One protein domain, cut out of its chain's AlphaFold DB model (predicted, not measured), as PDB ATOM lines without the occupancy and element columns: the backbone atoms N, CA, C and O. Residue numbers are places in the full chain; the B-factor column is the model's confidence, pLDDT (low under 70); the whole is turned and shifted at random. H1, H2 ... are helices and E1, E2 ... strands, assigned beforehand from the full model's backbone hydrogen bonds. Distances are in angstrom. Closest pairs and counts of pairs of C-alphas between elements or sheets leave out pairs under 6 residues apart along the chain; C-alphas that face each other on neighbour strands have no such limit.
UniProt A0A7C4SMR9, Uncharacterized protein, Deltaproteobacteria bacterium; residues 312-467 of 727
ATOM      1  N   GLY A 312      32.109 -43.241  48.373       88.62
ATOM      2  CA  GLY A 312      33.328 -43.863  48.894       88.62
ATOM      3  C   GLY A 312      33.138 -45.242  49.532       88.62
ATOM      4  O   GLY A 312      34.118 -45.839  49.989       88.62
ATOM      5  N   TYR A 313      31.907 -45.770  49.563       88.69
ATOM      6  CA  TYR A 313      31.646 -47.113  50.078       88.69
ATOM      7  C   TYR A 313      32.381 -48.179  49.259       88.69
ATOM      8  O   TYR A 313      32.558 -48.001  48.045       88.69
ATOM      9  N   PRO A 314      32.740 -49.322  49.874       86.69
ATOM     10  CA  PRO A 314      33.176 -50.490  49.120       86.69
ATOM     11  C   PRO A 314      32.192 -50.786  47.988       86.69
ATOM     12  O   PRO A 314      30.998 -50.558  48.148       86.69
ATOM     13  N   THR A 315      32.705 -51.240  46.842       87.38
ATOM     14  CA  THR A 315      31.947 -51.491  45.598       87.38
ATOM     15  C   THR A 315      31.368 -50.257  44.900       87.38
ATOM     16  O   THR A 315      30.676 -50.405  43.897       87.38
ATOM     17  N   THR A 316      31.656 -49.040  45.371       94.00
ATOM     18  CA  THR A 316      31.383 -47.809  44.613       94.00
ATOM     19  C   THR A 316      32.555 -47.511  43.685       94.00
ATOM     20  O   THR A 316      33.709 -47.523  44.112       94.00
ATOM     21  N   SER A 317      32.286 -47.269  42.410       96.69
ATOM     22  CA  SER A 317      33.261 -46.896  41.384       96.69
ATOM     23  C   SER A 317      32.615 -45.992  40.341       96.69
ATOM     24  O   SER A 317      31.399 -45.876  40.313       96.69
ATOM     25  N   TYR A 318      33.391 -45.326  39.495       98.12
ATOM     26  CA  TYR A 318      32.865 -44.652  38.301       98.12
ATOM     27  C   TYR A 318      33.967 -44.437  37.267       98.12
ATOM     28  O   TYR A 318      35.150 -44.337  37.610       98.12
ATOM     29  N   GLU A 319      33.566 -44.332  36.007       98.56
ATOM     30  CA  GLU A 319      34.399 -43.806  34.929       98.56
ATOM     31  C   GLU A 319      33.804 -42.473  34.460       98.56
ATOM     32  O   GLU A 319      32.638 -42.401  34.086       98.56
ATOM     33  N   ALA A 320      34.584 -41.398  34.537       98.81
ATOM     34  CA  ALA A 320      34.201 -40.053  34.136       98.81
ATOM     35  C   ALA A 320      35.077 -39.593  32.970       98.81
ATOM     36  O   ALA A 320      36.287 -39.401  33.145       98.81
ATOM     37  N   CYS A 321      34.475 -39.376  31.799       98.62
ATOM     38  CA  CYS A 321      35.236 -39.114  30.583       98.62
ATOM     39  C   CYS A 321      34.639 -38.078  29.635       98.62
ATOM     40  O   CYS A 321      33.427 -37.980  29.486       98.62
ATOM     41  N   HIS A 322      35.481 -37.316  28.936       98.19
ATOM     42  CA  HIS A 322      35.029 -36.352  27.920       98.19
ATOM     43  C   HIS A 322      34.007 -35.317  28.426       98.19
ATOM     44  O   HIS A 322      33.284 -34.726  27.630       98.19
ATOM     45  N   ASN A 323      33.933 -35.077  29.738       98.62
ATOM     46  CA  ASN A 323      33.035 -34.076  30.296       98.62
ATOM     47  C   ASN A 323      33.659 -32.679  30.201       98.62
ATOM     48  O   ASN A 323      34.874 -32.504  30.348       98.62
ATOM     49  N   LEU A 324      32.802 -31.679  30.021       96.88
ATOM     50  CA  LEU A 324      33.152 -30.267  30.114       96.88
ATOM     51  C   LEU A 324      32.626 -29.703  31.432       96.88
ATOM     52  O   LEU A 324      31.424 -29.699  31.676       96.88
ATOM     53  N   ILE A 325      33.528 -29.204  32.271       96.94
ATOM     54  CA  ILE A 325      33.190 -28.561  33.536       96.94
ATOM     55  C   ILE A 325      33.402 -27.058  33.362       96.94
ATOM     56  O   ILE A 325      34.541 -26.595  33.243       96.94
ATOM     57  N   LEU A 326      32.303 -26.308  33.337       94.62
ATOM     58  CA  LEU A 326      32.284 -24.859  33.164       94.62
ATOM     59  C   LEU A 326      32.597 -24.105  34.473       94.62
ATOM     60  O   LEU A 326      32.570 -24.696  35.557       94.62
ATOM     61  N   PRO A 327      32.933 -22.801  34.400       91.31
ATOM     62  CA  PRO A 327      33.472 -22.063  35.542       91.31
ATOM     63  C   PRO A 327      32.552 -21.873  36.756       91.31
ATOM     64  O   PRO A 327      33.052 -21.475  37.806       91.31
ATOM     65  N   GLY A 328      31.242 -22.119  36.643       90.00
ATOM     66  CA  GLY A 328      30.256 -21.743  37.661       90.00
ATOM     67  C   GLY A 328      30.213 -22.613  38.920       90.00
ATOM     68  O   GLY A 328      29.425 -22.325  39.823       90.00
ATOM     69  N   ALA A 329      31.006 -23.688  38.994       91.56
ATOM     70  CA  ALA A 329      30.998 -24.616  40.128       91.56
ATOM     71  C   ALA A 329      31.240 -23.907  41.477       91.56
ATOM     72  O   ALA A 329      32.085 -23.018  41.590       91.56
ATOM     73  N   THR A 330      30.499 -24.305  42.518       90.94
ATOM     74  CA  THR A 330      30.557 -23.658  43.848       90.94
ATOM     75  C   THR A 330      31.410 -24.415  44.872       90.94
ATOM     76  O   THR A 330      31.682 -23.892  45.953       90.94
ATOM     77  N   SER A 331      31.856 -25.632  44.551       93.06
ATOM     78  CA  SER A 331      32.818 -26.420  45.331       93.06
ATOM     79  C   SER A 331      33.619 -27.348  44.406       93.06
ATOM     80  O   SER A 331      33.585 -27.174  43.190       93.06
ATOM     81  N   THR A 332      34.385 -28.289  44.966       94.94
ATOM     82  CA  THR A 332      35.206 -29.248  44.209       94.94
ATOM     83  C   THR A 332      34.409 -29.866  43.059       94.94
ATOM     84  O   THR A 332      33.330 -30.402  43.292       94.94
ATOM     85  N   SER A 333      34.921 -29.837  41.828       97.75
ATOM     86  CA  SER A 333      34.122 -30.246  40.666       97.75
ATOM     87  C   SER A 333      33.742 -31.726  40.723       97.75
ATOM     88  O   SER A 333      32.556 -32.036  40.635       97.75
ATOM     89  N   PHE A 334      34.709 -32.627  40.914       98.44
ATOM     90  CA  PHE A 334      34.469 -34.054  41.158       98.44
ATOM     91  C   PHE A 334      34.947 -34.444  42.559       98.44
ATOM     92  O   PHE A 334      36.111 -34.221  42.883       98.44
ATOM     93  N   ASP A 335      34.082 -35.047  43.374       96.50
ATOM     94  CA  ASP A 335      34.408 -35.434  44.752       96.50
ATOM     95  C   ASP A 335      34.136 -36.923  45.020       96.50
ATOM     96  O   ASP A 335      33.005 -37.402  44.963       96.50
ATOM     97  N   MET A 336      35.184 -37.681  45.335       96.50
ATOM     98  CA  MET A 336      35.057 -39.028  45.889       96.50
ATOM     99  C   MET A 336      35.126 -38.917  47.408       96.50
ATOM    100  O   MET A 336      36.173 -38.565  47.948       96.50
ATOM    101  N   HIS A 337      34.024 -39.207  48.097       92.81
ATOM    102  CA  HIS A 337      33.978 -39.185  49.558       92.81
ATOM    103  C   HIS A 337      34.816 -40.331  50.151       92.81
ATOM    104  O   HIS A 337      35.078 -41.329  49.481       92.81
ATOM    105  N   GLY A 338      35.196 -40.179  51.424       90.12
ATOM    106  CA  GLY A 338      35.991 -41.156  52.164       90.12
ATOM    107  C   GLY A 338      35.205 -41.881  53.235       90.12
ATOM    108  O   GLY A 338      34.273 -41.327  53.826       90.12
ATOM    109  N   GLY A 339      35.612 -43.111  53.533       84.69
ATOM    110  CA  GLY A 339      34.984 -43.912  54.576       84.69
ATOM    111  C   GLY A 339      35.000 -43.235  55.943       84.69
ATOM    112  O   GLY A 339      33.996 -43.253  56.659       84.69
ATOM    113  N   PHE A 340      36.078 -42.518  56.269       85.19
ATOM    114  CA  PHE A 340      36.184 -41.804  57.541       85.19
ATOM    115  C   PHE A 340      35.198 -40.626  57.635       85.19
ATOM    116  O   PHE A 340      34.667 -40.334  58.711       85.19
ATOM    117  N   ASP A 341      34.881 -39.980  56.510       80.19
ATOM    118  CA  ASP A 341      33.868 -38.916  56.458       80.19
ATOM    119  C   ASP A 341      32.467 -39.462  56.746       80.19
ATOM    120  O   ASP A 341      31.641 -38.787  57.358       80.19
ATOM    121  N   LYS A 342      32.235 -40.717  56.354       79.44
ATOM    122  CA  LYS A 342      30.993 -41.465  56.570       79.44
ATOM    123  C   LYS A 342      30.973 -42.244  57.889       79.44
ATOM    124  O   LYS A 342      29.991 -42.921  58.178       79.44
ATOM    125  N   GLY A 343      32.026 -42.139  58.700       85.81
ATOM    126  CA  GLY A 343      32.093 -42.776  60.011       85.81
ATOM    127  C   GLY A 343      32.402 -44.270  59.966       85.81
ATOM    128  O   GLY A 343      31.904 -45.011  60.810       85.81
ATOM    129  N   PHE A 344      33.207 -44.736  59.011       86.81
ATOM    130  CA  PHE A 344      33.701 -46.110  59.004       86.81
ATOM    131  C   PHE A 344      35.189 -46.207  58.651       86.81
ATOM    132  O   PHE A 344      35.802 -45.283  58.119       86.81
ATOM    133  N   TRP A 345      35.783 -47.339  59.019       86.00
ATOM    134  CA  TRP A 345      37.179 -47.687  58.788       86.00
ATOM    135  C   TRP A 345      37.260 -49.039  58.048       86.00
ATOM    136  O   TRP A 345      36.453 -49.914  58.372       86.00
ATOM    137  N   PRO A 346      38.218 -49.277  57.123       88.19
ATOM    138  CA  PRO A 346      39.248 -48.361  56.618       88.19
ATOM    139  C   PRO A 346      38.700 -47.114  55.927       88.19
ATOM    140  O   PRO A 346      37.563 -47.101  55.469       88.19
ATOM    141  N   ASP A 347      39.524 -46.066  55.846       89.19
ATOM    142  CA  ASP A 347      39.181 -44.832  55.135       89.19
ATOM    143  C   ASP A 347      39.284 -45.032  53.615       89.19
ATOM    144  O   ASP A 347      40.319 -44.766  52.995       89.19
ATOM    145  N   THR A 348      38.224 -45.583  53.024       91.81
ATOM    146  CA  THR A 348      38.188 -45.946  51.604       91.81
ATOM    147  C   THR A 348      37.603 -44.850  50.731       91.81
ATOM    148  O   THR A 348      36.603 -44.246  51.097       91.81
ATOM    149  N   ALA A 349      38.175 -44.667  49.543       94.62
ATOM    150  CA  ALA A 349      37.647 -43.815  48.473       94.62
ATOM    151  C   ALA A 349      36.949 -44.664  47.389       94.62
ATOM    152  O   ALA A 349      37.264 -44.563  46.202       94.62
ATOM    153  N   GLY A 350      36.070 -45.577  47.808       94.06
ATOM    154  CA  GLY A 350      35.452 -46.570  46.928       94.06
ATOM    155  C   GLY A 350      36.410 -47.676  46.474       94.06
ATOM    156  O   GLY A 350      37.511 -47.833  47.008       94.06
ATOM    157  N   THR A 351      35.979 -48.469  45.490       94.88
ATOM    158  CA  THR A 351      36.807 -49.529  44.894       94.88
ATOM    159  C   THR A 351      37.810 -48.952  43.904       94.88
ATOM    160  O   THR A 351      39.014 -49.023  44.164       94.88
ATOM    161  N   SER A 352      37.311 -48.349  42.821       96.62
ATOM    162  CA  SER A 352      38.125 -47.749  41.767       96.62
ATOM    163  C   SER A 352      37.466 -46.506  41.178       96.62
ATOM    164  O   SER A 352      36.254 -46.333  41.255       96.62
ATOM    165  N   PHE A 353      38.251 -45.639  40.553       97.75
ATOM    166  CA  PHE A 353      37.720 -44.538  39.748       97.75
ATOM    167  C   PHE A 353      38.644 -44.239  38.573       97.75
ATOM    168  O   PHE A 353      39.868 -44.341  38.688       97.75
ATOM    169  N   PHE A 354      38.049 -43.843  37.454       98.44
ATOM    170  CA  PHE A 354      38.751 -43.532  36.216       98.44
ATOM    171  C   PHE A 354      38.289 -42.164  35.731       98.44
ATOM    172  O   PHE A 354      37.154 -42.010  35.308       98.44
ATOM    173  N   ILE A 355      39.137 -41.146  35.831       98.81
ATOM    174  CA  ILE A 355      38.796 -39.773  35.444       98.81
ATOM    175  C   ILE A 355      39.710 -39.391  34.297       98.81
ATOM    176  O   ILE A 355      40.900 -39.173  34.522       98.81
ATOM    177  N   HIS A 356      39.201 -39.320  33.071       98.69
ATOM    178  CA  HIS A 356      40.076 -39.063  31.933       98.69
ATOM    179  C   HIS A 356      39.472 -38.256  30.795       98.69
ATOM    180  O   HIS A 356      38.275 -38.279  30.565       98.69
ATOM    181  N   HIS A 357      40.309 -37.542  30.043       98.38
ATOM    182  CA  HIS A 357      39.871 -36.765  28.875       98.38
ATOM    183  C   HIS A 357      38.807 -35.689  29.182       98.38
ATOM    184  O   HIS A 357      38.094 -35.250  28.281       98.38
ATOM    185  N   ASN A 358      38.686 -35.244  30.436       98.50
ATOM    186  CA  ASN A 358      37.776 -34.164  30.823       98.50
ATOM    187  C   ASN A 358      38.466 -32.796  30.711       98.50
ATOM    188  O   ASN A 358      39.690 -32.687  30.839       98.50
ATOM    189  N   LEU A 359      37.673 -31.738  30.528       96.75
ATOM    190  CA  LEU A 359      38.136 -30.349  30.533       96.75
ATOM    191  C   LEU A 359      37.544 -29.592  31.730       96.75
ATOM    192  O   LEU A 359      36.343 -29.333  31.777       96.75
ATOM    193  N   PHE A 360      38.402 -29.199  32.670       96.50
ATOM    194  CA  PHE A 360      38.054 -28.455  33.879       96.50
ATOM    195  C   PHE A 360      38.384 -26.967  33.733       96.50
ATOM    196  O   PHE A 360      39.538 -26.554  33.881       96.50
ATOM    197  N   LEU A 361      37.354 -26.151  33.487       94.56
ATOM    198  CA  LEU A 361      37.444 -24.685  33.415       94.56
ATOM    199  C   LEU A 361      37.058 -23.990  34.733       94.56
ATOM    200  O   LEU A 361      37.217 -22.775  34.860       94.56
ATOM    201  N   ALA A 362      36.599 -24.750  35.730       93.44
ATOM    202  CA  ALA A 362      36.279 -24.290  37.081       93.44
ATOM    203  C   ALA A 362      37.532 -23.988  37.925       93.44
ATOM    204  O   ALA A 362      37.834 -24.669  38.901       93.44
ATOM    205  N   GLY A 363      38.274 -22.942  37.553       92.06
ATOM    206  CA  GLY A 363      39.511 -22.536  38.234       92.06
ATOM    207  C   GLY A 363      39.317 -21.895  39.611       92.06
ATOM    208  O   GLY A 363      40.283 -21.756  40.358       92.06
ATOM    209  N   GLY A 364      38.084 -21.505  39.956       92.56
ATOM    210  CA  GLY A 364      37.737 -20.915  41.254       92.56
ATOM    211  C   GLY A 364      37.565 -21.924  42.396       92.56
ATOM    212  O   GLY A 364      37.461 -21.518  43.551       92.56
ATOM    213  N   VAL A 365      37.565 -23.225  42.093       94.44
ATOM    214  CA  VAL A 365      37.340 -24.343  43.031       94.44
ATOM    215  C   VAL A 365      38.296 -25.494  42.722       94.44
ATOM    216  O   VAL A 365      38.971 -25.463  41.699       94.44
ATOM    217  N   ASP A 366      38.421 -26.497  43.597       95.69
ATOM    218  CA  ASP A 366      39.258 -27.668  43.302       95.69
ATOM    219  C   ASP A 366      38.678 -28.470  42.109       95.69
ATOM    220  O   ASP A 366      37.461 -28.547  41.928       95.69
ATOM    221  N   GLY A 367      39.536 -29.078  41.287       96.50
ATOM    222  CA  GLY A 367      39.105 -29.927  40.168       96.50
ATOM    223  C   GLY A 367      38.578 -31.281  40.649       96.50
ATOM    224  O   GLY A 367      37.381 -31.550  40.589       96.50
ATOM    225  N   VAL A 368      39.474 -32.122  41.167       97.81
ATOM    226  CA  VAL A 368      39.170 -33.464  41.682       97.81
ATOM    227  C   VAL A 368      39.609 -33.584  43.143       97.81
ATOM    228  O   VAL A 368      40.780 -33.379  43.470       97.81
ATOM    229  N   GLY A 369      38.681 -33.951  44.021       96.44
ATOM    230  CA  GLY A 369      38.932 -34.254  45.426       96.44
ATOM    231  C   GLY A 369      38.714 -35.731  45.712       96.44
ATOM    232  O   GLY A 369      37.656 -36.274  45.411       96.44
ATOM    233  N   ILE A 370      39.714 -36.388  46.295       97.25
ATOM    234  CA  ILE A 370      39.616 -37.784  46.728       97.25
ATOM    235  C   ILE A 370      39.775 -37.846  48.244       97.25
ATOM    236  O   ILE A 370      40.820 -37.509  48.797       97.25
ATOM    237  N   ARG A 371      38.740 -38.288  48.942       94.00
ATOM    238  CA  ARG A 371      38.734 -38.463  50.390       94.00
ATOM    239  C   ARG A 371      38.843 -39.964  50.657       94.00
ATOM    240  O   ARG A 371      38.007 -40.721  50.203       94.00
ATOM    241  N   GLY A 372      39.916 -40.416  51.293       93.50
ATOM    242  CA  GLY A 372      40.268 -41.824  51.481       93.50
ATOM    243  C   GLY A 372      41.263 -42.380  50.451       93.50
ATOM    244  O   GLY A 372      41.826 -41.668  49.610       93.50
ATOM    245  N   VAL A 373      41.495 -43.691  50.537       94.56
ATOM    246  CA  VAL A 373      42.362 -44.462  49.631       94.56
ATOM    247  C   VAL A 373      41.508 -45.486  48.868       94.56
ATOM    248  O   VAL A 373      40.750 -46.214  49.510       94.56
ATOM    249  N   PRO A 374      41.581 -45.577  47.526       95.69
ATOM    250  CA  PRO A 374      40.791 -46.562  46.784       95.69
ATOM    251  C   PRO A 374      41.189 -48.001  47.160       95.69
ATOM    252  O   PRO A 374      42.363 -48.292  47.426       95.69
ATOM    253  N   ILE A 375      40.210 -48.914  47.197       94.69
ATOM    254  CA  ILE A 375      40.420 -50.322  47.595       94.69
ATOM    255  C   ILE A 375      41.226 -51.092  46.554       94.69
ATOM    256  O   ILE A 375      41.962 -52.004  46.936       94.69
ATOM    257  N   ASP A 376      41.131 -50.735  45.276       95.75
ATOM    258  CA  ASP A 376      41.947 -51.316  44.215       95.75
ATOM    259  C   ASP A 376      42.902 -50.268  43.621       95.75
ATOM    260  O   ASP A 376      44.100 -50.281  43.937       95.75
ATOM    261  N   HIS A 377      42.388 -49.315  42.840       95.69
ATOM    262  CA  HIS A 377      43.187 -48.216  42.296       95.69
ATOM    263  C   HIS A 377      42.325 -47.072  41.742       95.69
ATOM    264  O   HIS A 377      41.193 -47.270  41.316       95.69
ATOM    265  N   GLY A 378      42.888 -45.869  41.701       97.94
ATOM    266  CA  GLY A 378      42.349 -44.728  40.967       97.94
ATOM    267  C   GLY A 378      43.249 -44.353  39.794       97.94
ATOM    268  O   GLY A 378      44.471 -44.512  39.869       97.94
ATOM    269  N   ARG A 379      42.667 -43.825  38.717       98.19
ATOM    270  CA  ARG A 379      43.400 -43.205  37.607       98.19
ATOM    271  C   ARG A 379      42.816 -41.844  37.277       98.19
ATOM    272  O   ARG A 379      41.599 -41.699  37.182       98.19
ATOM    273  N   ILE A 380      43.690 -40.862  37.095       98.31
ATOM    274  CA  ILE A 380      43.331 -39.525  36.630       98.31
ATOM    275  C   ILE A 380      44.261 -39.208  35.468       98.31
ATOM    276  O   ILE A 380      45.404 -38.823  35.705       98.31
ATOM    277  N   ASP A 381      43.797 -39.397  34.235       97.88
ATOM    278  CA  ASP A 381      44.660 -39.396  33.051       97.88
ATOM    279  C   ASP A 381      44.152 -38.484  31.926       97.88
ATOM    280  O   ASP A 381      42.956 -38.353  31.715       97.88
ATOM    281  N   ASP A 382      45.046 -37.843  31.174       98.12
ATOM    282  CA  ASP A 382      44.698 -37.093  29.949       98.12
ATOM    283  C   ASP A 382      43.627 -35.990  30.122       98.12
ATOM    284  O   ASP A 382      42.948 -35.601  29.171       98.12
ATOM    285  N   ASN A 383      43.450 -35.456  31.332       98.25
ATOM    286  CA  ASN A 383      42.540 -34.337  31.578       98.25
ATOM    287  C   ASN A 383      43.233 -32.993  31.327       98.25
ATOM    288  O   ASN A 383      44.457 -32.869  31.407       98.25
ATOM    289  N   GLN A 384      42.441 -31.955  31.087       97.31
ATOM    290  CA  GLN A 384      42.902 -30.576  30.968       97.31
ATOM    291  C   GLN A 384      42.351 -29.739  32.124       97.31
ATOM    292  O   GLN A 384      41.140 -29.644  32.295       97.31
ATOM    293  N   PHE A 385      43.234 -29.105  32.894       95.94
ATOM    294  CA  PHE A 385      42.887 -28.264  34.038       95.94
ATOM    295  C   PHE A 385      43.370 -26.832  33.834       95.94
ATOM    296  O   PHE A 385      44.534 -26.597  33.498       95.94
ATOM    297  N   VAL A 386      42.495 -25.862  34.097       94.19
ATOM    298  CA  VAL A 386      42.879 -24.439  34.161       94.19
ATOM    299  C   VAL A 386      43.773 -24.144  35.377       94.19
ATOM    300  O   VAL A 386      44.528 -23.175  35.393       94.19
ATOM    301  N   HIS A 387      43.722 -25.008  36.395       93.25
ATOM    302  CA  HIS A 387      44.513 -24.920  37.621       93.25
ATOM    303  C   HIS A 387      46.020 -25.014  37.371       93.25
ATOM    304  O   HIS A 387      46.476 -25.594  36.387       93.25
ATOM    305  N   SER A 388      46.809 -24.511  38.321       88.06
ATOM    306  CA  SER A 388      48.274 -24.604  38.280       88.06
ATOM    307  C   SER A 388      48.775 -26.053  38.308       88.06
ATOM    308  O   SER A 388      48.321 -26.866  39.113       88.06
ATOM    309  N   GLY A 389      49.804 -26.338  37.503       83.69
ATOM    310  CA  GLY A 389      50.506 -27.626  37.496       83.69
ATOM    311  C   GLY A 389      51.479 -27.836  38.659       83.69
ATOM    312  O   GLY A 389      52.104 -28.885  38.742       83.69
ATOM    313  N   THR A 390      51.646 -26.862  39.560       80.56
ATOM    314  CA  THR A 390      52.455 -27.054  40.780       80.56
ATOM    315  C   THR A 390      51.704 -27.820  41.865       80.56
ATOM    316  O   THR A 390      52.334 -28.282  42.812       80.56
ATOM    317  N   HIS A 391      50.371 -27.915  41.762       78.69
ATOM    318  CA  HIS A 391      49.467 -28.527  42.743       78.69
ATOM    319  C   HIS A 391      49.585 -27.985  44.185       78.69
ATOM    320  O   HIS A 391      48.925 -28.486  45.091       78.69
ATOM    321  N   ALA A 392      50.405 -26.962  44.431       74.38
ATOM    322  CA  ALA A 392      50.727 -26.485  45.773       74.38
ATOM    323  C   ALA A 392      49.680 -25.510  46.336       74.38
ATOM    324  O   ALA A 392      49.535 -25.407  47.556       74.38
ATOM    325  N   ASP A 393      48.947 -24.825  45.458       77.69
ATOM    326  CA  ASP A 393      48.030 -23.743  45.814       77.69
ATOM    327  C   ASP A 393      46.570 -24.207  45.883       77.69
ATOM    328  O   ASP A 393      46.188 -25.240  45.329       77.69
ATOM    329  N   PHE A 394      45.747 -23.425  46.584       80.44
ATOM    330  CA  PHE A 394      44.294 -23.543  46.541       80.44
ATOM    331  C   PHE A 394      43.722 -22.441  45.637       80.44
ATOM    332  O   PHE A 394      44.080 -21.276  45.841       80.44
ATOM    333  N   PRO A 395      42.805 -22.765  44.713       91.62
ATOM    334  CA  PRO A 395      42.317 -24.108  44.376       91.62
ATOM    335  C   PRO A 395      43.314 -24.944  43.550       91.62
ATOM    336  O   PRO A 395      44.120 -24.404  42.794       91.62
ATOM    337  N   SER A 396      43.256 -26.272  43.677       92.69
ATOM    338  CA  SER A 396      44.159 -27.226  43.017       92.69
ATOM    339  C   SER A 396      43.437 -28.108  41.995       92.69
ATOM    340  O   SER A 396      42.250 -28.393  42.138       92.69
ATOM    341  N   ALA A 397      44.172 -28.609  40.996       94.88
ATOM    342  CA  ALA A 397      43.621 -29.551  40.020       94.88
ATOM    343  C   ALA A 397      43.151 -30.857  40.673       94.88
ATOM    344  O   ALA A 397      42.067 -31.348  40.380       94.88
ATOM    345  N   VAL A 398      43.983 -31.416  41.555       95.81
ATOM    346  CA  VAL A 398      43.752 -32.701  42.218       95.81
ATOM    347  C   VAL A 398      44.293 -32.638  43.639       95.81
ATOM    348  O   VAL A 398      45.390 -32.120  43.869       95.81
ATOM    349  N   TRP A 399      43.556 -33.213  44.586       95.31
ATOM    350  CA  TRP A 399      44.041 -33.481  45.933       95.31
ATOM    351  C   TRP A 399      43.481 -34.795  46.481       95.31
ATOM    352  O   TRP A 399      42.402 -35.240  46.098       95.31
ATOM    353  N   GLN A 400      44.207 -35.391  47.426       95.44
ATOM    354  CA  GLN A 400      43.751 -36.539  48.203       95.44
ATOM    355  C   GLN A 400      43.869 -36.251  49.702       95.44
ATOM    356  O   GLN A 400      44.895 -35.746  50.154       95.44
ATOM    357  N   ARG A 401      42.847 -36.574  50.495       93.00
ATOM    358  CA  ARG A 401      42.874 -36.505  51.965       93.00
ATOM    359  C   ARG A 401      42.518 -37.861  52.537       93.00
ATOM    360  O   ARG A 401      41.466 -38.363  52.193       93.00
ATOM    361  N   PHE A 402      43.305 -38.411  53.450       90.62
ATOM    362  CA  PHE A 402      42.942 -39.662  54.119       90.62
ATOM    363  C   PHE A 402      43.520 -39.771  55.532       90.62
ATOM    364  O   PHE A 402      44.422 -39.018  55.918       90.62
ATOM    365  N   TYR A 403      43.008 -40.729  56.301       86.62
ATOM    366  CA  TYR A 403      43.447 -41.041  57.660       86.62
ATOM    367  C   TYR A 403      44.324 -42.312  57.675       86.62
ATOM    368  O   TYR A 403      43.804 -43.428  57.635       86.62
ATOM    369  N   PRO A 404      45.666 -42.184  57.742       72.12
ATOM    370  CA  PRO A 404      46.610 -43.287  57.507       72.12
ATOM    371  C   PRO A 404      46.728 -44.322  58.645       72.12
ATOM    372  O   PRO A 404      47.455 -45.301  58.485       72.12
ATOM    373  N   ALA A 405      46.088 -44.125  59.808       68.19
ATOM    374  CA  ALA A 405      46.299 -44.960  60.997       68.19
ATOM    375  C   ALA A 405      44.990 -45.487  61.609       68.19
ATOM    376  O   ALA A 405      44.094 -44.720  61.938       68.19
ATOM    377  N   ALA A 406      44.927 -46.807  61.811       60.91
ATOM    378  CA  ALA A 406      43.747 -47.526  62.294       60.91
ATOM    379  C   ALA A 406      43.752 -47.918  63.782       60.91
ATOM    380  O   ALA A 406      42.691 -47.889  64.385       60.91
ATOM    381  N   PRO A 407      44.872 -48.290  64.438       62.28
ATOM    382  CA  PRO A 407      44.744 -48.797  65.811       62.28
ATOM    383  C   PRO A 407      45.013 -47.743  66.887       62.28
ATOM    384  O   PRO A 407      44.233 -47.616  67.820       62.28
ATOM    385  N   ALA A 408      46.105 -46.974  66.807       67.81
ATOM    386  CA  ALA A 408      46.560 -46.161  67.945       67.81
ATOM    387  C   ALA A 408      45.696 -44.912  68.203       67.81
ATOM    388  O   ALA A 408      45.370 -44.615  69.350       67.81
ATOM    389  N   CYS A 409      45.301 -44.190  67.151       72.81
ATOM    390  CA  CYS A 409      44.452 -43.009  67.307       72.81
ATOM    391  C   CYS A 409      42.990 -43.394  67.589       72.81
ATOM    392  O   CYS A 409      42.411 -42.846  68.516       72.81
ATOM    393  N   LEU A 410      42.437 -44.419  66.921       73.12
ATOM    394  CA  LEU A 410      41.069 -44.900  67.180       73.12
ATOM    395  C   LEU A 410      40.923 -45.636  68.526       73.12
ATOM    396  O   LEU A 410      39.818 -45.732  69.041       73.12
ATOM    397  N   SER A 411      42.011 -46.135  69.130       67.31
ATOM    398  CA  SER A 411      41.988 -46.695  70.497       67.31
ATOM    399  C   SER A 411      42.274 -45.665  71.597       67.31
ATOM    400  O   SER A 411      42.132 -45.972  72.783       67.31
ATOM    401  N   SER A 412      42.663 -44.440  71.231       63.69
ATOM    402  CA  SER A 412      42.838 -43.319  72.158       63.69
ATOM    403  C   SER A 412      41.658 -42.343  72.042       63.69
ATOM    404  O   SER A 412      40.876 -42.392  71.100       63.69
ATOM    405  N   GLY A 413      41.425 -41.504  73.056       68.56
ATOM    406  CA  GLY A 413      40.382 -40.465  72.979       68.56
ATOM    407  C   GLY A 413      38.920 -40.941  73.051       68.56
ATOM    408  O   GLY A 413      38.021 -40.117  72.938       68.56
ATOM    409  N   GLY A 414      38.663 -42.232  73.290       76.56
ATOM    410  CA  GLY A 414      37.311 -42.765  73.516       76.56
ATOM    411  C   GLY A 414      36.527 -43.125  72.252       76.56
ATOM    412  O   GLY A 414      35.341 -43.427  72.363       76.56
ATOM    413  N   CYS A 415      37.161 -43.120  71.074       82.56
ATOM    414  CA  CYS A 415      36.550 -43.645  69.856       82.56
ATOM    415  C   CYS A 415      36.206 -45.134  70.035       82.56
ATOM    416  O   CYS A 415      37.021 -45.927  70.509       82.56
ATOM    417  N   VAL A 416      34.972 -45.511  69.692       85.06
ATOM    418  CA  VAL A 416      34.503 -46.898  69.765       85.06
ATOM    419  C   VAL A 416      34.171 -47.365  68.361       85.06
ATOM    420  O   VAL A 416      33.372 -46.732  67.670       85.06
ATOM    421  N   LEU A 417      34.786 -48.477  67.971       86.12
ATOM    422  CA  LEU A 417      34.539 -49.150  66.707       86.12
ATOM    423  C   LEU A 417      33.707 -50.408  66.944       86.12
ATOM    424  O   LEU A 417      33.926 -51.132  67.917       86.12
ATOM    425  N   THR A 418      32.773 -50.671  66.043       89.19
ATOM    426  CA  THR A 418      32.000 -51.913  65.997       89.19
ATOM    427  C   THR A 418      32.138 -52.532  64.619       89.19
ATOM    428  O   THR A 418      32.220 -51.814  63.626       89.19
ATOM    429  N   ASP A 419      32.211 -53.858  64.540       88.56
ATOM    430  CA  ASP A 419      32.272 -54.534  63.244       88.56
ATOM    431  C   ASP A 419      31.011 -54.218  62.437       88.56
ATOM    432  O   ASP A 419      29.914 -54.159  62.995       88.56
ATOM    433  N   TRP A 420      31.170 -54.004  61.133       86.19
ATOM    434  CA  TRP A 420      30.056 -53.746  60.232       86.19
ATOM    435  C   TRP A 420      29.615 -55.066  59.584       86.19
ATOM    436  O   TRP A 420      30.322 -55.568  58.709       86.19
ATOM    437  N   PRO A 421      28.467 -55.654  59.981       82.25
ATOM    438  CA  PRO A 421      28.091 -56.994  59.530       82.25
ATOM    439  C   PRO A 421      27.951 -57.117  58.008       82.25
ATOM    440  O   PRO A 421      28.337 -58.139  57.445       82.25
ATOM    441  N   ASP A 422      27.468 -56.062  57.345       75.62
ATOM    442  CA  ASP A 422      27.248 -56.046  55.893       75.62
ATOM    443  C   ASP A 422      28.546 -55.918  55.085       75.62
ATOM    444  O   ASP A 422      28.575 -56.241  53.898       75.62
ATOM    445  N   PHE A 423      29.637 -55.480  55.723       80.38
ATOM    446  CA  PHE A 423      30.947 -55.313  55.096       80.38
ATOM    447  C   PHE A 423      32.037 -55.953  55.965       80.38
ATOM    448  O   PHE A 423      32.734 -55.262  56.714       80.38
ATOM    449  N   PRO A 424      32.228 -57.282  55.864       84.50
ATOM    450  CA  PRO A 424      33.278 -57.979  56.595       84.50
ATOM    451  C   PRO A 424      34.655 -57.344  56.362       84.50
ATOM    452  O   PRO A 424      35.080 -57.143  55.226       84.50
ATOM    453  N   GLY A 425      35.360 -57.037  57.452       85.25
ATOM    454  CA  GLY A 425      36.645 -56.328  57.418       85.25
ATOM    455  C   GLY A 425      36.544 -54.808  57.578       85.25
ATOM    456  O   GLY A 425      37.582 -54.154  57.673       85.25
ATOM    457  N   TYR A 426      35.328 -54.262  57.668       88.38
ATOM    458  CA  TYR A 426      35.062 -52.852  57.946       88.38
ATOM    459  C   TYR A 426      34.452 -52.674  59.336       88.38
ATOM    460  O   TYR A 426      33.752 -53.547  59.852       88.38
ATOM    461  N   GLN A 427      34.715 -51.521  59.945       88.25
ATOM    462  CA  GLN A 427      34.221 -51.167  61.273       88.25
ATOM    463  C   GLN A 427      33.514 -49.813  61.234       88.25
ATOM    464  O   GLN A 427      34.039 -48.853  60.669       88.25
ATOM    465  N   ARG A 428      32.334 -49.714  61.853       88.75
ATOM    466  CA  ARG A 428      31.618 -48.450  62.061       88.75
ATOM    467  C   ARG A 428      32.149 -47.727  63.292       88.75
ATOM    468  O   ARG A 428      32.428 -48.341  64.320       88.75
ATOM    469  N   MET A 429      32.246 -46.410  63.193       87.31
ATOM    470  CA  MET A 429      32.555 -45.505  64.293       87.31
ATOM    471  C   MET A 429      31.262 -45.139  65.013       87.31
ATOM    472  O   MET A 429      30.367 -44.546  64.416       87.31
ATOM    473  N   ASN A 430      31.169 -45.445  66.306       85.69
ATOM    474  CA  ASN A 430      29.971 -45.127  67.089       85.69
ATOM    475  C   ASN A 430      29.750 -43.610  67.236       85.69
ATOM    476  O   ASN A 430      28.610 -43.164  67.303       85.69
ATOM    477  N   ASP A 431      30.833 -42.826  67.281       86.81
ATOM    478  CA  ASP A 431      30.806 -41.360  67.233       86.81
ATOM    479  C   ASP A 431      31.855 -40.869  66.217       86.81
ATOM    480  O   ASP A 431      33.042 -40.756  66.548       86.81
ATOM    481  N   PRO A 432      31.450 -40.595  64.962       84.56
ATOM    482  CA  PRO A 432      32.370 -40.168  63.911       84.56
ATOM    483  C   PRO A 432      33.113 -38.866  64.236       84.56
ATOM    484  O   PRO A 432      34.265 -38.704  63.836       84.56
ATOM    485  N   ALA A 433      32.488 -37.935  64.966       84.00
ATOM    486  CA  ALA A 433      33.116 -36.664  65.319       84.00
ATOM    487  C   ALA A 433      34.222 -36.866  66.362       84.00
ATOM    488  O   ALA A 433      35.328 -36.348  66.193       84.00
ATOM    489  N   LEU A 434      33.952 -37.677  67.390       85.94
ATOM    490  CA  LEU A 434      34.947 -38.073  68.388       85.94
ATOM    491  C   LEU A 434      36.112 -38.835  67.742       85.94
ATOM    492  O   LEU A 434      37.276 -38.539  68.013       85.94
ATOM    493  N   CYS A 435      35.808 -39.787  66.854       83.56
ATOM    494  CA  CYS A 435      36.819 -40.574  66.153       83.56
ATOM    495  C   CYS A 435      37.690 -39.718  65.219       83.56
ATOM    496  O   CYS A 435      38.904 -39.920  65.173       83.56
ATOM    497  N   ARG A 436      37.116 -38.716  64.532       81.75
ATOM    498  CA  ARG A 436      37.890 -37.741  63.739       81.75
ATOM    499  C   ARG A 436      38.829 -36.926  64.608       81.75
ATOM    500  O   ARG A 436      40.018 -36.892  64.310       81.75
ATOM    501  N   ALA A 437      38.327 -36.350  65.699       82.25
ATOM    502  CA  ALA A 437      39.147 -35.566  66.622       82.25
ATOM    503  C   ALA A 437      40.298 -36.392  67.225       82.25
ATOM    504  O   ALA A 437      41.399 -35.879  67.412       82.25
ATOM    505  N   ALA A 438      40.072 -37.684  67.491       82.12
ATOM    506  CA  ALA A 438      41.105 -38.587  68.000       82.12
ATOM    507  C   ALA A 438      42.223 -38.870  66.979       82.12
ATOM    508  O   ALA A 438      43.366 -39.108  67.370       82.12
ATOM    509  N   CYS A 439      41.909 -38.830  65.682       77.38
ATOM    510  CA  CYS A 439      42.838 -39.109  64.585       77.38
ATOM    511  C   CYS A 439      43.283 -37.853  63.814       77.38
ATOM    512  O   CYS A 439      43.835 -37.975  62.718       77.38
ATOM    513  N   GLU A 440      43.073 -36.652  64.363       74.19
ATOM    514  CA  GLU A 440      43.552 -35.410  63.757       74.19
ATOM    515  C   GLU A 440      45.078 -35.227  63.898       74.19
ATOM    516  O   GLU A 440      45.645 -35.499  64.961       74.19
ATOM    517  N   PRO A 441      45.759 -34.695  62.861       73.94
ATOM    518  CA  PRO A 441      45.220 -34.291  61.558       73.94
ATOM    519  C   PRO A 441      45.199 -35.433  60.520       73.94
ATOM    520  O   PRO A 441      46.084 -36.287  60.491       73.94
ATOM    521  N   SER A 442      44.241 -35.385  59.586       82.88
ATOM    522  CA  SER A 442      44.290 -36.185  58.350       82.88
ATOM    523  C   SER A 442      45.504 -35.813  57.493       82.88
ATOM    524  O   SER A 442      45.952 -34.662  57.510       82.88
ATOM    525  N   VAL A 443      45.969 -36.728  56.645       86.06
ATOM    526  CA  VAL A 443      47.004 -36.435  55.648       86.06
ATOM    527  C   VAL A 443      46.344 -35.902  54.381       86.06
ATOM    528  O   VAL A 443      45.630 -36.642  53.712       86.06
ATOM    529  N   LYS A 444      46.595 -34.633  54.034       90.69
ATOM    530  CA  LYS A 444      46.179 -34.026  52.758       90.69
ATOM    531  C   LYS A 444      47.385 -33.894  51.831       90.69
ATOM    532  O   LYS A 444      48.380 -33.265  52.184       90.69
ATOM    533  N   ARG A 445      47.291 -34.500  50.653       92.38
ATOM    534  CA  ARG A 445      48.313 -34.545  49.605       92.38
ATOM    535  C   ARG A 445      47.772 -33.861  48.357       92.38
ATOM    536  O   ARG A 445      46.596 -33.989  48.032       92.38
ATOM    537  N   ARG A 446      48.635 -33.117  47.679       92.25
ATOM    538  CA  ARG A 446      48.325 -32.490  46.385       92.25
ATOM    539  C   ARG A 446      49.370 -32.812  45.323       92.25
ATOM    540  O   ARG A 446      49.043 -32.825  44.148       92.25
ATOM    541  N   ASP A 447      50.598 -33.121  45.741       89.00
ATOM    542  CA  ASP A 447      51.638 -33.623  44.850       89.00
ATOM    543  C   ASP A 447      51.231 -35.004  44.296       89.00
ATOM    544  O   ASP A 447      51.105 -35.946  45.095       89.00
ATOM    545  N   PRO A 448      51.068 -35.143  42.964       87.88
ATOM    546  CA  PRO A 448      50.750 -36.407  42.303       87.88
ATOM    547  C   PRO A 448      51.649 -37.574  42.728       87.88
ATOM    548  O   PRO A 448      51.161 -38.683  42.924       87.88
ATOM    549  N   ALA A 449      52.949 -37.328  42.945       88.69
ATOM    550  CA  ALA A 449      53.913 -38.366  43.324       88.69
ATOM    551  C   ALA A 449      53.663 -38.945  44.723       88.69
ATOM    552  O   ALA A 449      54.216 -39.984  45.087       88.69
ATOM    553  N   THR A 450      52.849 -38.257  45.521       91.31
ATOM    554  CA  THR A 450      52.524 -38.655  46.883       91.31
ATOM    555  C   THR A 450      51.121 -39.233  47.004       91.31
ATOM    556  O   THR A 450      50.781 -39.701  48.081       91.31
ATOM    557  N   LEU A 451      50.287 -39.245  45.964       93.69
ATOM    558  CA  LEU A 451      48.941 -39.815  46.077       93.69
ATOM    559  C   LEU A 451      49.004 -41.336  46.297       93.69
ATOM    560  O   LEU A 451      49.819 -42.039  45.703       93.69
ATOM    561  N   GLU A 452      48.151 -41.862  47.173       95.25
ATOM    562  CA  GLU A 452      48.115 -43.291  47.482       95.25
ATOM    563  C   GLU A 452      47.135 -44.021  46.585       95.25
ATOM    564  O   GLU A 452      45.933 -43.754  46.616       95.25
ATOM    565  N   ARG A 453      47.677 -44.984  45.825       95.88
ATOM    566  CA  ARG A 453      46.945 -45.853  44.890       95.88
ATOM    567  C   ARG A 453      46.208 -45.091  43.789       95.88
ATOM    568  O   ARG A 453      45.236 -45.598  43.241       95.88
ATOM    569  N   ILE A 454      46.691 -43.898  43.450       97.44
ATOM    570  CA  ILE A 454      46.173 -43.082  42.355       97.44
ATOM    571  C   ILE A 454      47.296 -42.889  41.340       97.44
ATOM    572  O   ILE A 454      48.333 -42.312  41.657       97.44
ATOM    573  N   GLY A 455      47.090 -43.393  40.126       96.94
ATOM    574  CA  GLY A 455      47.936 -43.090  38.979       96.94
ATOM    575  C   GLY A 455      47.524 -41.766  38.341       96.94
ATOM    576  O   GLY A 455      46.333 -41.487  38.213       96.94
ATOM    577  N   MET A 456      48.508 -40.961  37.942       95.06
ATOM    578  CA  MET A 456      48.287 -39.748  37.156       95.06
ATOM    579  C   MET A 456      49.253 -39.690  35.978       95.06
ATOM    580  O   MET A 456      50.471 -39.681  36.174       95.06
ATOM    581  N   SER A 457      48.726 -39.606  34.762       95.69
ATOM    582  CA  SER A 457      49.517 -39.509  33.533       95.69
ATOM    583  C   SER A 457      48.814 -38.659  32.468       95.69
ATOM    584  O   SER A 457      47.615 -38.437  32.538       95.69
ATOM    585  N   GLY A 458      49.551 -38.066  31.526       95.88
ATOM    586  CA  GLY A 458      48.960 -37.344  30.381       95.88
ATOM    587  C   GLY A 458      48.183 -36.043  30.672       95.88
ATOM    588  O   GLY A 458      47.841 -35.317  29.742       95.88
ATOM    589  N   ASN A 459      47.928 -35.690  31.937       96.38
ATOM    590  CA  ASN A 459      47.183 -34.475  32.278       96.38
ATOM    591  C   ASN A 459      47.934 -33.192  31.887       96.38
ATOM    592  O   ASN A 459      49.147 -33.070  32.072       96.38
ATOM    593  N   SER A 460      47.177 -32.202  31.421       95.81
ATOM    594  CA  SER A 460      47.642 -30.848  31.121       95.81
ATOM    595  C   SER A 460      47.116 -29.856  32.158       95.81
ATOM    596  O   SER A 460      45.941 -29.889  32.517       95.81
ATOM    597  N   PHE A 461      47.972 -28.937  32.602       94.38
ATOM    598  CA  PHE A 461      47.663 -27.939  33.631       94.38
ATOM    599  C   PHE A 461      47.969 -26.525  33.137       94.38
ATOM    600  O   PHE A 461      48.784 -26.343  32.231       94.38
ATOM    601  N   GLY A 462      47.348 -25.520  33.755       92.19
ATOM    602  CA  GLY A 462      47.472 -24.120  33.358       92.19
ATOM    603  C   GLY A 462      46.926 -23.860  31.957       92.19
ATOM    604  O   GLY A 462      47.421 -22.968  31.264       92.19
ATOM    605  N   VAL A 463      45.952 -24.662  31.505       90.94
ATOM    606  CA  VAL A 463      45.315 -24.421  30.208       90.94
ATOM    607  C   VAL A 463      44.585 -23.083  30.274       90.94
ATOM    608  O   VAL A 463      43.956 -22.767  31.278       90.94
ATOM    609  N   ALA A 464      44.690 -22.263  29.231       85.00
ATOM    610  CA  ALA A 464      44.017 -20.969  29.226       85.00
ATOM    611  C   ALA A 464      42.493 -21.149  29.280       85.00
ATOM    612  O   ALA A 464      41.953 -22.083  28.676       85.00
ATOM    613  N   HIS A 465      41.804 -20.208  29.934       80.31
ATOM    614  CA  HIS A 465      40.374 -20.034  29.706       80.31
ATOM    615  C   HIS A 465      40.136 -19.885  28.202       80.31
ATOM    616  O   HIS A 465      40.846 -19.148  27.511       80.31
ATOM    617  N   ARG A 466      39.152 -20.624  27.701       81.94
ATOM    618  CA  ARG A 466      38.702 -20.544  26.318       81.94
ATOM    619  C   ARG A 466      37.363 -19.843  26.335       81.94
ATOM    620  O   ARG A 466      36.489 -20.246  27.096       81.94
ATOM    621  N   THR A 467      37.227 -18.830  25.500       90.50
ATOM    622  CA  THR A 467      35.926 -18.237  25.240       90.50
ATOM    623  C   THR A 467      35.068 -19.206  24.429       90.50
ATOM    624  O   THR A 467      35.581 -20.071  23.699       90.50
TER     625      THR A 467
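This is residues 312 to 467 of the 727 residues of an uncharacterized protein of Deltaproteobacteria bacterium (UniProt A0A7C4SMR9). The chain, with little regular structure, winds in stacked turns: parallel E1 E3 E5 E10 form one wall, mixed E2 E4 E6 E9 another. Hairpin E7 E8 and H1 form a head beyond E6. The printed part has 156 residues, 47 in ten strands and one helix, H1 following E8: mostly strand. It is compact, radius of gyration of the C-alphas 16.5 A, spanning 53 by 28 by 27 A.

E1 is residues 317-321, from C-alpha 317 (33.261, -46.896, 41.384); E3 352-356, E5 377-381, E10 454-457, ending at C-alpha 457 (49.517, -39.509, 33.533). E2 is 334-336, E4 368-371, E6 398-402, 13.8 A long, E9 443-445, E7 417-419, E8 427-429, H1 432-438.

E1 and E3 are parallel, N 320 and O 354 within hydrogen-bond range at 2.8 A. E6 and E9 are antiparallel, N 445 and O 400 2.7 A apart. H1, on neither sheet, has every O i to N i+4 pair within range.

The printed part has no cut; pLDDT is under 70 in residues 405-408 and 411-413.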